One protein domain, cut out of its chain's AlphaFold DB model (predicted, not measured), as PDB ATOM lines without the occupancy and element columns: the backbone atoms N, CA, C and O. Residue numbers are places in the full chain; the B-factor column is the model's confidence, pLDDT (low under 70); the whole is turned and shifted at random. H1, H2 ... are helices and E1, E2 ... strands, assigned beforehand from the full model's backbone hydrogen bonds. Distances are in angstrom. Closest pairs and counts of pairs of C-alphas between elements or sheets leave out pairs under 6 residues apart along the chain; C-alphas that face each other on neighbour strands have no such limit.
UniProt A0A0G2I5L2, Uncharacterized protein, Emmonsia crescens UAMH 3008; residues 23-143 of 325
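This is residues 23 to 143 of the 325 residues of an uncharacterized protein of Emmonsia crescens UAMH 3008 (UniProt A0A0G2I5L2). Two lobes stand at the two ends of an elongated model, with the short helix H1 bridging the space between them: one lobe is the helical hairpin H2 and H3, the other is the helical hairpin H4 and H5 with the small strand hairpin E1 and E2 packed on H5. The long link from H3 to H4 also runs from one lobe to the other. The printed part has 121 residues with five named helices and two named strands, in the order H1 H2 H3 H4 H5 E1 E2; the sheet E1 - E2 is antiparallel and the class is mostly helix. The whole is loose, with a radius of gyration of the C-alphas of 18.8 A, and spans 59 by 30 by 26 A, only just elongated.

H1 is residues 23 to 30, 10.4 A long, and begins at C-alpha 23 (44.428, 122.009, 117.236). H2, residues 34 to 50, is 24.3 A long and ends at C-alpha 50 (61.675, 99.574, 124.642). H3 is residues 55 to 68, 19.3 A. H4 is residues 85 to 98, 20.1 A, and H5 is residues 105 to 119, 21.1 A. E1 is residues 130 to 134, 13.5 A, and E2 is residues 137 to 143, 16.0 A, ending at C-alpha 143 (28.422, 116.235, 92.234).

H1 and H2 touch only at the corner by their link, and only just, with 3 pairs of C-alphas within 8 A; the closest are those of Ser 28 and Tyr 34, 5.6 A apart. H2 and H3 form a helical hairpin and touch, closest at the C-alphas of Ile 49 and Val 55, 4.7 A, at a shallow tilt of 29 degrees, opposite ways. H1 touches residues 89 to 93 of H4, closest at the C-alphas of Leu 29 and Arg 89, 5.2 A, at a steep tilt of 55 degrees. H4 and H5 form a second helical hairpin and touch, closest at the C-alphas of Arg 98 and Ala 108, 6.0 A, at a shallow tilt of 21 degrees. The helix packing is mostly aligned, only just, with 2 of 3 pairs at a shallow tilt. The closest C-alphas of H5 and E1 are those of Asn 110 and Trp 133, 6.1 A apart. E1 and E2 form an antiparallel hairpin, with N 132 and O 140 at 3.0 A and N 139 and O 132 at 2.8 A, within hydrogen-bond range. H2 is apart from H4 and H5, and H3 is apart from both too. Every O i to N i+4 pair is within hydrogen-bond range in H2, H3, H4 and H5; in H1 it is 3 of 4.

The two C-alphas farthest apart are those of Gly 52 and Gly 135, 59.4 A. The printed part has no cut. The link from H3 to H4, residues 69 to 84, is long. The mean pLDDT of the printed part is 84.7, and residues 101, 103, 127 to 130 and 143 are under 70.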
ATOM      1  N   ASN A  23      44.054 122.497 118.563       75.50
ATOM      2  CA  ASN A  23      44.428 122.009 117.236       75.50
ATOM      3  C   ASN A  23      44.301 120.486 117.144       75.50
ATOM      4  O   ASN A  23      43.835 119.983 116.131       75.50
ATOM      5  N   GLU A  24      44.625 119.758 118.210       83.62
ATOM      6  CA  GLU A  24      44.531 118.295 118.254       83.62
ATOM      7  C   GLU A  24      43.081 117.818 118.302       83.62
ATOM      8  O   GLU A  24      42.710 116.843 117.651       83.62
ATOM      9  N   VAL A  25      42.223 118.570 118.992       81.81
ATOM     10  CA  VAL A  25      40.773 118.365 118.947       81.81
ATOM     11  C   VAL A  25      40.202 118.655 117.555       81.81
ATOM     12  O   VAL A  25      39.228 118.030 117.143       81.81
ATOM     13  N   LEU A  26      40.752 119.624 116.823       75.94
ATOM     14  CA  LEU A  26      40.334 119.879 115.446       75.94
ATOM     15  C   LEU A  26      40.838 118.784 114.496       75.94
ATOM     16  O   LEU A  26      40.064 118.299 113.672       75.94
ATOM     17  N   ASN A  27      42.093 118.361 114.647       76.69
ATOM     18  CA  ASN A  27      42.687 117.272 113.875       76.69
ATOM     19  C   ASN A  27      41.867 115.988 114.032       76.69
ATOM     20  O   ASN A  27      41.558 115.348 113.032       76.69
ATOM     21  N   SER A  28      41.408 115.676 115.252       84.62
ATOM     22  CA  SER A  28      40.573 114.494 115.489       84.62
ATOM     23  C   SER A  28      39.204 114.533 114.807       84.62
ATOM     24  O   SER A  28      38.602 113.483 114.591       84.62
ATOM     25  N   LEU A  29      38.708 115.718 114.438       79.12
ATOM     26  CA  LEU A  29      37.467 115.871 113.679       79.12
ATOM     27  C   LEU A  29      37.681 115.839 112.162       79.12
ATOM     28  O   LEU A  29      36.790 115.388 111.445       79.12
ATOM     29  N   ILE A  30      38.808 116.355 111.671       73.19
ATOM     30  CA  ILE A  30      39.057 116.523 110.230       73.19
ATOM     31  C   ILE A  30      39.689 115.274 109.613       73.19
ATOM     32  O   ILE A  30      39.350 114.928 108.484       73.19
ATOM     33  N   ASP A  31      40.605 114.620 110.324       77.94
ATOM     34  CA  ASP A  31      41.364 113.493 109.789       77.94
ATOM     35  C   ASP A  31      40.579 112.182 109.943       77.94
ATOM     36  O   ASP A  31      40.353 111.689 111.053       77.94
ATOM     37  N   ASP A  32      40.142 111.620 108.811       78.06
ATOM     38  CA  ASP A  32      39.417 110.347 108.736       78.06
ATOM     39  C   ASP A  32      40.180 109.220 109.457       78.06
ATOM     40  O   ASP A  32      39.568 108.467 110.225       78.06
ATOM     41  N   ASP A  33      41.511 109.222 109.345       85.06
ATOM     42  CA  ASP A  33      42.407 108.183 109.853       85.06
ATOM     43  C   ASP A  33      43.031 108.544 111.212       85.06
ATOM     44  O   ASP A  33      43.904 107.828 111.709       85.06
ATOM     45  N   TYR A  34      42.563 109.619 111.862       87.62
ATOM     46  CA  TYR A  34      43.148 110.158 113.096       87.62
ATOM     47  C   TYR A  34      43.414 109.094 114.167       87.62
ATOM     48  O   TYR A  34      44.499 109.036 114.743       87.62
ATOM     49  N   VAL A  35      42.414 108.252 114.449       90.50
ATOM     50  CA  VAL A  35      42.501 107.234 115.510       90.50
ATOM     51  C   VAL A  35      43.584 106.211 115.170       90.50
ATOM     52  O   VAL A  35      44.443 105.926 116.005       90.50
ATOM     53  N   GLU A  36      43.605 105.721 113.929       90.56
ATOM     54  CA  GLU A  36      44.604 104.754 113.472       90.56
ATOM     55  C   GLU A  36      46.013 105.364 113.473       90.56
ATOM     56  O   GLU A  36      46.964 104.753 113.976       90.56
ATOM     57  N   ALA A  37      46.154 106.592 112.967       90.25
ATOM     58  CA  ALA A  37      47.413 107.328 112.952       90.25
ATOM     59  C   ALA A  37      47.944 107.564 114.375       90.25
ATOM     60  O   ALA A  37      49.121 107.313 114.657       90.25
ATOM     61  N   ARG A  38      47.066 107.966 115.300       93.56
ATOM     62  CA  ARG A  38      47.389 108.159 116.717       93.56
ATOM     63  C   ARG A  38      47.860 106.860 117.365       93.56
ATOM     64  O   ARG A  38      48.916 106.839 117.997       93.56
ATOM     65  N   GLU A  39      47.129 105.764 117.184       96.31
ATOM     66  CA  GLU A  39      47.503 104.451 117.724       96.31
ATOM     67  C   GLU A  39      48.817 103.925 117.136       96.31
ATOM     68  O   GLU A  39      49.629 103.312 117.837       96.31
ATOM     69  N   LYS A  40      49.060 104.158 115.845       95.62
ATOM     70  CA  LYS A  40      50.327 103.820 115.188       95.62
ATOM     71  C   LYS A  40      51.495 104.604 115.792       95.62
ATOM     72  O   LYS A  40      52.525 103.999 116.092       95.62
ATOM     73  N   ASN A  41      51.324 105.904 116.027       93.44
ATOM     74  CA  ASN A  41      52.343 106.747 116.656       93.44
ATOM     75  C   ASN A  41      52.641 106.302 118.091       93.44
ATOM     76  O   ASN A  41      53.807 106.149 118.450       93.44
ATOM     77  N   ILE A  42      51.608 105.999 118.885       97.44
ATOM     78  CA  ILE A  42      51.770 105.460 120.245       97.44
ATOM     79  C   ILE A  42      52.600 104.171 120.218       97.44
ATOM     80  O   ILE A  42      53.593 104.063 120.938       97.44
ATOM     81  N   ARG A  43      52.248 103.217 119.343       97.69
ATOM     82  CA  ARG A  43      52.980 101.946 119.204       97.69
ATOM     83  C   ARG A  43      54.438 102.153 118.795       97.69
ATOM     84  O   ARG A  43      55.327 101.494 119.334       97.69
ATOM     85  N   LEU A  44      54.697 103.068 117.859       96.19
ATOM     86  CA  LEU A  44      56.051 103.390 117.406       96.19
ATOM     87  C   LEU A  44      56.904 103.971 118.542       96.19
ATOM     88  O   LEU A  44      58.030 103.523 118.755       96.19
ATOM     89  N   LEU A  45      56.362 104.926 119.299       96.50
ATOM     90  CA  LEU A  45      57.066 105.561 120.416       96.50
ATOM     91  C   LEU A  45      57.363 104.560 121.535       96.50
ATOM     92  O   LEU A  45      58.498 104.480 122.002       96.50
ATOM     93  N   GLN A  46      56.389 103.720 121.895       97.56
ATOM     94  CA  GLN A  46      56.589 102.628 122.853       97.56
ATOM     95  C   GLN A  46      57.681 101.649 122.393       97.56
ATOM     96  O   GLN A  46      58.500 101.203 123.200       97.56
ATOM     97  N   CYS A  47      57.735 101.337 121.095       97.00
ATOM     98  CA  CYS A  47      58.780 100.492 120.519       97.00
ATOM     99  C   CYS A  47      60.171 101.138 120.631       97.00
ATOM    100  O   CYS A  47      61.120 100.472 121.046       97.00
ATOM    101  N   ASN A  48      60.294 102.434 120.324       95.56
ATOM    102  CA  ASN A  48      61.555 103.172 120.444       95.56
ATOM    103  C   ASN A  48      62.069 103.191 121.889       95.56
ATOM    104  O   ASN A  48      63.236 102.868 122.120       95.56
ATOM    105  N   ILE A  49      61.181 103.458 122.854       97.25
ATOM    106  CA  ILE A  49      61.488 103.417 124.291       97.25
ATOM    107  C   ILE A  49      62.006 102.029 124.685       97.25
ATOM    108  O   ILE A  49      63.089 101.915 125.254       97.25
ATOM    109  N   LYS A  50      61.286 100.959 124.318       97.44
ATOM    110  CA  LYS A  50      61.675  99.574 124.642       97.44
ATOM    111  C   LYS A  50      63.035  99.183 124.055       97.44
ATOM    112  O   LYS A  50      63.750  98.379 124.645       97.44
ATOM    113  N   ARG A  51      63.381  99.720 122.884       96.75
ATOM    114  CA  ARG A  51      64.640  99.433 122.180       96.75
ATOM    115  C   ARG A  51      65.803 100.336 122.605       96.75
ATOM    116  O   ARG A  51      66.906 100.133 122.111       96.75
ATOM    117  N   GLY A  52      65.576 101.313 123.483       94.00
ATOM    118  CA  GLY A  52      66.612 102.246 123.931       94.00
ATOM    119  C   GLY A  52      66.935 103.371 122.938       94.00
ATOM    120  O   GLY A  52      67.937 104.059 123.111       94.00
ATOM    121  N   PHE A  53      66.117 103.585 121.900       91.75
ATOM    122  CA  PHE A  53      66.351 104.636 120.904       91.75
ATOM    123  C   PHE A  53      65.693 105.947 121.327       91.75
ATOM    124  O   PHE A  53      64.469 106.009 121.429       91.75
ATOM    125  N   ASN A  54      66.496 107.004 121.514       92.38
ATOM    126  CA  ASN A  54      66.031 108.356 121.855       92.38
ATOM    127  C   ASN A  54      64.975 108.356 122.979       92.38
ATOM    128  O   ASN A  54      63.946 109.020 122.864       92.38
ATOM    129  N   VAL A  55      65.211 107.566 124.034       93.50
ATOM    130  CA  VAL A  55      64.214 107.226 125.068       93.50
ATOM    131  C   VAL A  55      63.550 108.461 125.668       93.50
ATOM    132  O   VAL A  55      62.334 108.481 125.812       93.50
ATOM    133  N   GLU A  56      64.329 109.500 125.965       92.69
ATOM    134  CA  GLU A  56      63.825 110.750 126.537       92.69
ATOM    135  C   GLU A  56      62.867 111.473 125.580       92.69
ATOM    136  O   GLU A  56      61.740 111.799 125.949       92.69
ATOM    137  N   VAL A  57      63.266 111.648 124.317       93.75
ATOM    138  CA  VAL A  57      62.434 112.301 123.294       93.75
ATOM    139  C   VAL A  57      61.169 111.485 123.020       93.75
ATOM    140  O   VAL A  57      60.076 112.044 122.936       93.75
ATOM    141  N   ALA A  58      61.297 110.160 122.901       91.94
ATOM    142  CA  ALA A  58      60.165 109.275 122.658       91.94
ATOM    143  C   ALA A  58      59.197 109.225 123.853       91.94
ATOM    144  O   ALA A  58      57.985 109.171 123.645       91.94
ATOM    145  N   GLY A  59      59.718 109.284 125.082       95.69
ATOM    146  CA  GLY A  59      58.939 109.376 126.317       95.69
ATOM    147  C   GLY A  59      58.119 110.660 126.377       95.69
ATOM    148  O   GLY A  59      56.897 110.592 126.495       95.69
ATOM    149  N   SER A  60      58.767 111.811 126.181       95.12
ATOM    150  CA  SER A  60      58.099 113.118 126.161       95.12
ATOM    151  C   SER A  60      57.033 113.212 125.062       95.12
ATOM    152  O   SER A  60      55.933 113.713 125.296       95.12
ATOM    153  N   ALA A  61      57.311 112.687 123.864       94.19
ATOM    154  CA  ALA A  61      56.333 112.651 122.777       94.19
ATOM    155  C   ALA A  61      55.137 111.733 123.092       94.19
ATOM    156  O   ALA A  61      53.999 112.064 122.758       94.19
ATOM    157  N   LEU A  62      55.372 110.587 123.740       96.19
ATOM    158  CA  LEU A  62      54.305 109.669 124.138       96.19
ATOM    159  C   LEU A  62      53.409 110.298 125.209       96.19
ATOM    160  O   LEU A  62      52.187 110.232 125.090       96.19
ATOM    161  N   GLU A  63      54.005 110.937 126.214       95.69
ATOM    162  CA  GLU A  63      53.278 111.669 127.253       95.69
ATOM    163  C   GLU A  63      52.421 112.783 126.639       95.69
ATOM    164  O   GLU A  63      51.226 112.884 126.930       95.69
ATOM    165  N   TYR A  64      52.994 113.553 125.707       92.94
ATOM    166  CA  TYR A  64      52.255 114.562 124.959       92.94
ATOM    167  C   TYR A  64      51.046 113.952 124.237       92.94
ATOM    168  O   TYR A  64      49.926 114.418 124.431       92.94
ATOM    169  N   ILE A  65      51.214 112.872 123.466       93.31
ATOM    170  CA  ILE A  65      50.089 112.256 122.745       93.31
ATOM    171  C   ILE A  65      49.006 111.770 123.719       93.31
ATOM    172  O   ILE A  65      47.815 111.974 123.474       93.31
ATOM    173  N   LEU A  66      49.381 111.149 124.836       92.94
ATOM    174  CA  LEU A  66      48.410 110.606 125.786       92.94
ATOM    175  C   LEU A  66      47.611 111.693 126.516       92.94
ATOM    176  O   LEU A  66      46.421 111.492 126.760       92.94
ATOM    177  N   HIS A  67      48.227 112.836 126.824       90.81
ATOM    178  CA  HIS A  67      47.605 113.872 127.656       90.81
ATOM    179  C   HIS A  67      47.116 115.104 126.890       90.81
ATOM    180  O   HIS A  67      46.214 115.796 127.365       90.81
ATOM    181  N   LYS A  68      47.684 115.398 125.718       88.81
ATOM    182  CA  LYS A  68      47.384 116.602 124.926       88.81
ATOM    183  C   LYS A  68      46.556 116.340 123.680       88.81
ATOM    184  O   LYS A  68      45.998 117.290 123.137       88.81
ATOM    185  N   THR A  69      46.392 115.079 123.284       90.00
ATOM    186  CA  THR A  69      45.570 114.704 122.127       90.00
ATOM    187  C   THR A  69      44.387 113.834 122.569       90.00
ATOM    188  O   THR A  69      44.569 112.948 123.415       90.00
ATOM    189  N   PRO A  70      43.171 114.057 122.042       90.75
ATOM    190  CA  PRO A  70      42.030 113.217 122.378       90.75
ATOM    191  C   PRO A  70      42.202 111.796 121.816       90.75
ATOM    192  O   PRO A  70      42.854 111.602 120.793       90.75
ATOM    193  N   PRO A  71      41.594 110.771 122.435       90.69
ATOM    194  CA  PRO A  71      41.640 109.405 121.908       90.69
ATOM    195  C   PRO A  71      40.884 109.249 120.580       90.69
ATOM    196  O   PRO A  71      41.144 108.311 119.834       90.69
ATOM    197  N   GLY A  72      39.971 110.171 120.273       87.50
ATOM    198  CA  GLY A  72      39.213 110.194 119.033       87.50
ATOM    199  C   GLY A  72      38.400 111.479 118.865       87.50
ATOM    200  O   GLY A  72      38.544 112.419 119.656       87.50
ATOM    201  N   PRO A  73      37.550 111.537 117.830       84.50
ATOM    202  CA  PRO A  73      36.655 112.658 117.602       84.50
ATOM    203  C   PRO A  73      35.693 112.823 118.781       84.50
ATOM    204  O   PRO A  73      35.071 111.862 119.233       84.50
ATOM    205  N   LEU A  74      35.553 114.054 119.256       82.38
ATOM    206  CA  LEU A  74      34.631 114.404 120.326       82.38
ATOM    207  C   LEU A  74      33.250 114.677 119.741       82.38
ATOM    208  O   LEU A  74      33.053 115.702 119.093       82.38
ATOM    209  N   LEU A  75      32.332 113.728 119.920       81.38
ATOM    210  CA  LEU A  75      30.995 113.775 119.336       81.38
ATOM    211  C   LEU A  75      29.960 114.177 120.389       81.38
ATOM    212  O   LEU A  75      29.986 113.674 121.513       81.38
ATOM    213  N   ASP A  76      29.035 115.056 120.013       81.25
ATOM    214  CA  ASP A  76      27.934 115.473 120.875       81.25
ATOM    215  C   ASP A  76      26.900 114.338 121.036       81.25
ATOM    216  O   ASP A  76      26.318 113.885 120.042       81.25
ATOM    217  N   PRO A  77      26.630 113.877 122.274       82.94
ATOM    218  CA  PRO A  77      25.693 112.786 122.527       82.94
ATOM    219  C   PRO A  77      24.230 113.139 122.219       82.94
ATOM    220  O   PRO A  77      23.387 112.241 122.203       82.94
ATOM    221  N   THR A  78      23.909 114.419 121.996       86.81
ATOM    222  CA  THR A  78      22.560 114.878 121.634       86.81
ATOM    223  C   THR A  78      22.230 114.690 120.152       86.81
ATOM    224  O   THR A  78      21.064 114.809 119.770       86.81
ATOM    225  N   GLU A  79      23.215 114.372 119.304       89.88
ATOM    226  CA  GLU A  79      22.971 114.132 117.881       89.88
ATOM    227  C   GLU A  79      22.190 112.826 117.628       89.88
ATOM    228  O   GLU A  79      22.321 111.857 118.387       89.88
ATOM    229  N   PRO A  80      21.381 112.752 116.547       90.62
ATOM    230  CA  PRO A  80      20.611 111.556 116.215       90.62
ATOM    231  C   PRO A  80      21.502 110.320 116.125       90.62
ATOM    232  O   PRO A  80      22.559 110.371 115.504       90.62
ATOM    233  N   ARG A  81      21.081 109.200 116.721       87.81
ATOM    234  CA  ARG A  81      21.830 107.931 116.687       87.81
ATOM    235  C   ARG A  81      21.807 107.298 115.293       87.81
ATOM    236  O   ARG A  81      20.830 107.434 114.565       87.81
ATOM    237  N   GLY A  82      22.849 106.534 114.968       84.25
ATOM    238  CA  GLY A  82      22.910 105.727 113.744       84.25
ATOM    239  C   GLY A  82      23.418 106.466 112.504       84.25
ATOM    240  O   GLY A  82      23.322 105.926 111.404       84.25
ATOM    241  N   LEU A  83      23.970 107.674 112.659       84.62
ATOM    242  CA  LEU A  83      24.681 108.346 111.574       84.62
ATOM    243  C   LEU A  83      26.067 107.705 111.368       84.62
ATOM    244  O   LEU A  83      26.697 107.231 112.313       84.62
ATOM    245  N   ASP A  84      26.558 107.705 110.127       83.75
ATOM    246  CA  ASP A  84      27.967 107.414 109.816       83.75
ATOM    247  C   ASP A  84      28.883 108.352 110.623       83.75
ATOM    248  O   ASP A  84      28.586 109.538 110.804       83.75
ATOM    249  N   SER A  85      30.011 107.828 111.107       80.56
ATOM    250  CA  SER A  85      30.964 108.572 111.941       80.56
ATOM    251  C   SER A  85      31.443 109.870 111.284       80.56
ATOM    252  O   SER A  85      31.667 110.863 111.979       80.56
ATOM    253  N   ARG A  86      31.525 109.912 109.949       78.31
ATOM    254  CA  ARG A  86      31.893 111.113 109.187       78.31
ATOM    255  C   ARG A  86      30.815 112.192 109.237       78.31
ATOM    256  O   ARG A  86      31.155 113.375 109.269       78.31
ATOM    257  N   PHE A  87      29.532 111.823 109.317       82.94
ATOM    258  CA  PHE A  87      28.457 112.801 109.504       82.94
ATOM    259  C   PHE A  87      28.559 113.470 110.869       82.94
ATOM    260  O   PHE A  87      28.486 114.695 110.934       82.94
ATOM    261  N   TYR A  88      28.790 112.704 111.940       83.50
ATOM    262  CA  TYR A  88      28.966 113.289 113.271       83.50
ATOM    263  C   TYR A  88      30.141 114.268 113.303       83.50
ATOM    264  O   TYR A  88      29.992 115.395 113.767       83.50
ATOM    265  N   ARG A  89      31.285 113.886 112.722       81.88
ATOM    266  CA  ARG A  89      32.446 114.781 112.604       81.88
ATOM    267  C   ARG A  89      32.104 116.064 111.841       81.88
ATOM    268  O   ARG A  89      32.454 117.159 112.280       81.88
ATOM    269  N   ARG A  90      31.380 115.958 110.721       81.38
ATOM    270  CA  ARG A  90      30.978 117.122 109.917       81.38
ATOM    271  C   ARG A  90      29.991 118.027 110.652       81.38
ATOM    272  O   ARG A  90      30.110 119.247 110.544       81.38
ATOM    273  N   ILE A  91      29.053 117.449 111.399       85.94
ATOM    274  CA  ILE A  91      28.119 118.182 112.259       85.94
ATOM    275  C   ILE A  91      28.888 118.985 113.311       85.94
ATOM    276  O   ILE A  91      28.625 120.175 113.464       85.94
ATOM    277  N   GLU A  92      29.886 118.392 113.968       81.81
ATOM    278  CA  GLU A  92      30.705 119.098 114.960       81.81
ATOM    279  C   GLU A  92      31.494 120.267 114.357       81.81
ATOM    280  O   GLU A  92      31.535 121.359 114.930       81.81
ATOM    281  N   ILE A  93      32.053 120.096 113.156       78.00
ATOM    282  CA  ILE A  93      32.702 121.194 112.422       78.00
ATOM    283  C   ILE A  93      31.698 122.320 112.130       78.00
ATOM    284  O   ILE A  93      31.999 123.494 112.346       78.00
ATOM    285  N   LEU A  94      30.493 121.979 111.664       82.44
ATOM    286  CA  LEU A  94      29.453 122.956 111.334       82.44
ATOM    287  C   LEU A  94      28.925 123.696 112.567       82.44
ATOM    288  O   LEU A  94      28.723 124.905 112.491       82.44
ATOM    289  N   LYS A  95      28.765 123.023 113.713       84.25
ATOM    290  CA  LYS A  95      28.433 123.683 114.986       84.25
ATOM    291  C   LYS A  95      29.485 124.719 115.361       84.25
ATOM    292  O   LYS A  95      29.142 125.847 115.696       84.25
ATOM    293  N   ARG A  96      30.770 124.370 115.259       75.88
ATOM    294  CA  ARG A  96      31.867 125.308 115.551       75.88
ATOM    295  C   ARG A  96      31.851 126.509 114.616       75.88
ATOM    296  O   ARG A  96      31.952 127.636 115.092       75.88
ATOM    297  N   LEU A  97      31.659 126.278 113.315       74.69
ATOM    298  CA  LEU A  97      31.475 127.357 112.342       74.69
ATOM    299  C   LEU A  97      30.285 128.243 112.724       74.69
ATOM    300  O   LEU A  97      30.406 129.463 112.696       74.69
ATOM    301  N   ARG A  98      29.169 127.645 113.155       82.94
ATOM    302  CA  ARG A  98      27.952 128.362 113.553       82.94
ATOM    303  C   ARG A  98      28.136 129.287 114.759       82.94
ATOM    304  O   ARG A  98      27.434 130.297 114.839       82.94
ATOM    305  N   TYR A  99      29.052 128.952 115.669       78.12
ATOM    306  CA  TYR A  99      29.425 129.776 116.826       78.12
ATOM    307  C   TYR A  99      30.497 130.832 116.514       78.12
ATOM    308  O   TYR A  99      30.871 131.599 117.402       78.12
ATOM    309  N   SER A 100      31.001 130.891 115.279       74.19
ATOM    310  CA  SER A 100      31.990 131.892 114.889       74.19
ATOM    311  C   SER A 100      31.382 133.303 114.929       74.19
ATOM    312  O   SER A 100      30.377 133.550 114.257       74.19
ATOM    313  N   PRO A 101      31.986 134.262 115.662       66.69
ATOM    314  CA  PRO A 101      31.446 135.619 115.806       66.69
ATOM    315  C   PRO A 101      31.526 136.447 114.516       66.69
ATOM    316  O   PRO A 101      30.916 137.509 114.432       66.69
ATOM    317  N   ILE A 102      32.280 135.977 113.521       70.44
ATOM    318  CA  ILE A 102      32.455 136.630 112.218       70.44
ATOM    319  C   ILE A 102      31.595 135.995 111.114       70.44
ATOM    320  O   ILE A 102      31.690 136.411 109.962       70.44
ATOM    321  N   LEU A 103      30.781 134.977 111.431       68.12
ATOM    322  CA  LEU A 103      29.940 134.318 110.435       68.12
ATOM    323  C   LEU A 103      28.800 135.251 110.009       68.12
ATOM    324  O   LEU A 103      27.970 135.652 110.826       68.12
ATOM    325  N   HIS A 104      28.741 135.573 108.718       79.50
ATOM    326  CA  HIS A 104      27.679 136.407 108.169       79.50
ATOM    327  C   HIS A 104      26.314 135.697 108.279       79.50
ATOM    328  O   HIS A 104      26.217 134.479 108.142       79.50
ATOM    329  N   GLU A 105      25.225 136.453 108.466       75.81
ATOM    330  CA  GLU A 105      23.868 135.909 108.646       75.81
ATOM    331  C   GLU A 105      23.438 134.939 107.521       75.81
ATOM    332  O   GLU A 105      22.890 133.871 107.786       75.81
ATOM    333  N   TRP A 106      23.724 135.276 106.257       72.44
ATOM    334  CA  TRP A 106      23.514 134.393 105.100       72.44
ATOM    335  C   TRP A 106      24.192 133.025 105.238       72.44
ATOM    336  O   TRP A 106      23.568 132.004 104.940       72.44
ATOM    337  N   ASP A 107      25.434 132.994 105.717       72.88
ATOM    338  CA  ASP A 107      26.179 131.751 105.906       72.88
ATOM    339  C   ASP A 107      25.667 130.979 107.116       72.88
ATOM    340  O   ASP A 107      25.541 129.759 107.047       72.88
ATOM    341  N   ALA A 108      25.259 131.674 108.182       79.94
ATOM    342  CA  ALA A 108      24.593 131.049 109.323       79.94
ATOM    343  C   ALA A 108      23.326 130.292 108.891       79.94
ATOM    344  O   ALA A 108      23.159 129.129 109.256       79.94
ATOM    345  N   ARG A 109      22.490 130.890 108.026       83.19
ATOM    346  CA  ARG A 109      21.303 130.218 107.461       83.19
ATOM    347  C   ARG A 109      21.666 128.980 106.636       83.19
ATOM    348  O   ARG A 109      20.963 127.975 106.703       83.19
ATOM    349  N   ASN A 110      22.749 129.037 105.859       83.25
ATOM    350  CA  ASN A 110      23.235 127.877 105.107       83.25
ATOM    351  C   ASN A 110      23.722 126.767 106.047       83.25
ATOM    352  O   ASN A 110      23.359 125.609 105.858       83.25
ATOM    353  N   VAL A 111      24.505 127.113 107.071       83.38
ATOM    354  CA  VAL A 111      25.012 126.163 108.070       83.38
ATOM    355  C   VAL A 111      23.861 125.485 108.812       83.38
ATOM    356  O   VAL A 111      23.855 124.259 108.915       83.38
ATOM    357  N   ASP A 112      22.862 126.251 109.255       91.06
ATOM    358  CA  ASP A 112      21.680 125.723 109.945       91.06
ATOM    359  C   ASP A 112      20.903 124.737 109.052       91.06
ATOM    360  O   ASP A 112      20.508 123.656 109.497       91.06
ATOM    361  N   ALA A 113      20.754 125.055 107.763       89.94
ATOM    362  CA  ALA A 113      20.097 124.176 106.801       89.94
ATOM    363  C   ALA A 113      20.893 122.889 106.518       89.94
ATOM    364  O   ALA A 113      20.309 121.806 106.452       89.94
ATOM    365  N   ILE A 114      22.223 122.978 106.404       90.44
ATOM    366  CA  ILE A 114      23.096 121.810 106.209       90.44
ATOM    367  C   ILE A 114      23.062 120.902 107.446       90.44
ATOM    368  O   ILE A 114      22.962 119.682 107.310       90.44
ATOM    369  N   LEU A 115      23.113 121.477 108.653       90.69
ATOM    370  CA  LEU A 115      22.987 120.732 109.909       90.69
ATOM    371  C   LEU A 115      21.669 119.957 109.961       90.69
ATOM    372  O   LEU A 115      21.668 118.763 110.266       90.69
ATOM    373  N   LEU A 116      20.554 120.610 109.621       93.88
ATOM    374  CA  LEU A 116      19.250 119.957 109.546       93.88
ATOM    375  C   LEU A 116      19.252 118.816 108.518       93.88
ATOM    376  O   LEU A 116      18.738 117.736 108.809       93.88
ATOM    377  N   ALA A 117      19.866 119.035 107.352       92.06
ATOM    378  CA  ALA A 117      19.924 118.056 106.273       92.06
ATOM    379  C   ALA A 117      20.762 116.811 106.615       92.06
ATOM    380  O   ALA A 117      20.429 115.705 106.186       92.06
ATOM    381  N   TYR A 118      21.824 116.959 107.413       91.12
ATOM    382  CA  TYR A 118      22.554 115.811 107.951       91.12
ATOM    383  C   TYR A 118      21.747 115.071 109.017       91.12
ATOM    384  O   TYR A 118      21.619 113.850 108.951       91.12
ATOM    385  N   ARG A 119      21.153 115.800 109.968       92.69
ATOM    386  CA  ARG A 119      20.382 115.210 111.076       92.69
ATOM    387  C   ARG A 119      19.164 114.418 110.608       92.69
ATOM    388  O   ARG A 119      18.833 113.404 111.212       92.69
ATOM    389  N   ASN A 120      18.498 114.873 109.547       92.12
ATOM    390  CA  ASN A 120      17.328 114.199 108.982       92.12
ATOM    391  C   ASN A 120      17.671 113.181 107.874       92.12
ATOM    392  O   ASN A 120      16.763 112.583 107.300       92.12
ATOM    393  N   GLY A 121      18.956 112.999 107.546       87.56
ATOM    394  CA  GLY A 121      19.417 112.045 106.534       87.56
ATOM    395  C   GLY A 121      19.109 112.425 105.076       87.56
ATOM    396  O   GLY A 121      19.313 111.601 104.183       87.56
ATOM    397  N   SER A 122      18.633 113.646 104.807       89.00
ATOM    398  CA  SER A 122      18.369 114.130 103.438       89.00
ATOM    399  C   SER A 122      19.645 114.464 102.661       89.00
ATOM    400  O   SER A 122      19.644 114.415 101.430       89.00
ATOM    401  N   LEU A 123      20.749 114.743 103.361       86.81
ATOM    402  CA  LEU A 123      22.068 114.938 102.772       86.81
ATOM    403  C   LEU A 123      22.951 113.706 103.005       86.81
ATOM    404  O   LEU A 123      23.284 113.367 104.140       86.81
ATOM    405  N   LYS A 124      23.374 113.059 101.914       82.25
ATOM    406  CA  LYS A 124      24.308 111.923 101.938       82.25
ATOM    407  C   LYS A 124      25.743 112.385 101.672       82.25
ATOM    408  O   LYS A 124      25.971 113.237 100.814       82.25
ATOM    409  N   MET A 125      26.708 111.808 102.388       73.75
ATOM    410  CA  MET A 125      28.133 112.017 102.131       73.75
ATOM    411  C   MET A 125      28.606 111.080 101.022       73.75
ATOM    412  O   MET A 125      28.848 109.897 101.249       73.75
ATOM    413  N   ASP A 126      28.789 111.646  99.835       71.44
ATOM    414  CA  ASP A 126      29.421 110.970  98.708       71.44
ATOM    415  C   ASP A 126      30.870 111.459  98.579       71.44
ATOM    416  O   ASP A 126      31.119 112.650  98.374       71.44
ATOM    417  N   LYS A 127      31.843 110.547  98.701       64.94
ATOM    418  CA  LYS A 127      33.271 110.896  98.638       64.94
ATOM    419  C   LYS A 127      33.590 111.625  97.328       64.94
ATOM    420  O   LYS A 127      33.252 111.149  96.247       64.94
ATOM    421  N   GLY A 128      34.252 112.775  97.443       58.53
ATOM    422  CA  GLY A 128      34.645 113.609  96.305       58.53
ATOM    423  C   GLY A 128      33.510 114.421  95.680       58.53
ATOM    424  O   GLY A 128      33.755 115.114  94.699       58.53
ATOM    425  N   LYS A 129      32.286 114.361  96.223       69.69
ATOM    426  CA  LYS A 129      31.173 115.179  95.746       69.69
ATOM    427  C   LYS A 129      30.953 116.406  96.624       69.69
ATOM    428  O   LYS A 129      31.159 116.370  97.834       69.69
ATOM    429  N   VAL A 130      30.489 117.486  96.004       66.56
ATOM    430  CA  VAL A 130      30.197 118.763  96.662       66.56
ATOM    431  C   VAL A 130      28.729 119.122  96.458       66.56
ATOM    432  O   VAL A 130      28.170 118.863  95.396       66.56
ATOM    433  N   THR A 131      28.113 119.730  97.472       75.19
ATOM    434  CA  THR A 131      26.786 120.357  97.389       75.19
ATOM    435  C   THR A 131      26.903 121.866  97.507       75.19
ATOM    436  O   THR A 131      27.681 122.348  98.333       75.19
ATOM    437  N   TYR A 132      26.090 122.611  96.763       74.50
ATOM    438  CA  TYR A 132      26.049 124.071  96.844       74.50
ATOM    439  C   TYR A 132      24.794 124.548  97.574       74.50
ATOM    440  O   TYR A 132      23.682 124.126  97.246       74.50
ATOM    441  N   TRP A 133      24.973 125.469  98.520       80.88
ATOM    442  CA  TRP A 133      23.911 126.008  99.368       80.88
ATOM    443  C   TRP A 133      23.872 127.532  99.288       80.88
ATOM    444  O   TRP A 133      24.912 128.185  99.329       80.88
ATOM    445  N   TYR A 134      22.669 128.096  99.177       77.00
ATOM    446  CA  TYR A 134      22.464 129.543  99.191       77.00
ATOM    447  C   TYR A 134      21.100 129.911  99.773       77.00
ATOM    448  O   TYR A 134      20.060 129.440  99.292       77.00
ATOM    449  N   GLY A 135      21.107 130.783 100.784       78.81
ATOM    450  CA  GLY A 135      19.904 131.234 101.481       78.81
ATOM    451  C   GLY A 135      19.194 130.118 102.253       78.81
ATOM    452  O   GLY A 135      17.970 130.115 102.309       78.81
ATOM    453  N   GLY A 136      19.937 129.145 102.789       82.81
ATOM    454  CA  GLY A 136      19.383 127.994 103.511       82.81
ATOM    455  C   GLY A 136      18.799 126.897 102.613       82.81
ATOM    456  O   GLY A 136      18.107 126.010 103.099       82.81
ATOM    457  N   GLN A 137      19.054 126.939 101.301       82.38
ATOM    458  CA  GLN A 137      18.565 125.941 100.345       82.38
ATOM    459  C   GLN A 137      19.715 125.323  99.553       82.38
ATOM    460  O   GLN A 137      20.591 126.040  99.062       82.38
ATOM    461  N   MET A 138      19.679 124.002  99.372       81.81
ATOM    462  CA  MET A 138      20.582 123.295  98.466       81.81
ATOM    463  C   MET A 138      20.208 123.643  97.022       81.81
ATOM    464  O   MET A 138      19.157 123.235  96.532       81.81
ATOM    465  N   ARG A 139      21.050 124.418  96.331       79.75
ATOM    466  CA  ARG A 139      20.840 124.770  94.912       79.75
ATOM    467  C   ARG A 139      21.414 123.726  93.970       79.75
ATOM    468  O   ARG A 139      21.006 123.656  92.818       79.75
ATOM    469  N   MET A 140      22.372 122.945  94.458       73.50
ATOM    470  CA  MET A 140      23.048 121.920  93.681       73.50
ATOM    471  C   MET A 140      23.338 120.726  94.579       73.50
ATOM    472  O   MET A 140      23.955 120.877  95.638       73.50
ATOM    473  N   GLY A 141      22.847 119.561  94.161       76.50
ATOM    474  CA  GLY A 141      23.067 118.301  94.859       76.50
ATOM    475  C   GLY A 141      24.508 117.793  94.729       76.50
ATOM    476  O   GLY A 141      25.339 118.447  94.099       76.50
ATOM    477  N   PRO A 142      24.815 116.628  95.324       77.56
ATOM    478  CA  PRO A 142      26.172 116.094  95.353       77.56
ATOM    479  C   PRO A 142      26.691 115.783  93.944       77.56
ATOM    480  O   PRO A 142      26.177 114.888  93.272       77.56
ATOM    481  N   GLN A 143      27.753 116.468  93.519       69.00
ATOM    482  CA  GLN A 143      28.422 116.235  92.234       69.00
ATOM    483  C   GLN A 143      29.952 116.248  92.354       69.00
ATOM    484  O   GLN A 143      30.502 116.947  93.198       69.00
TER     485      GLN A 143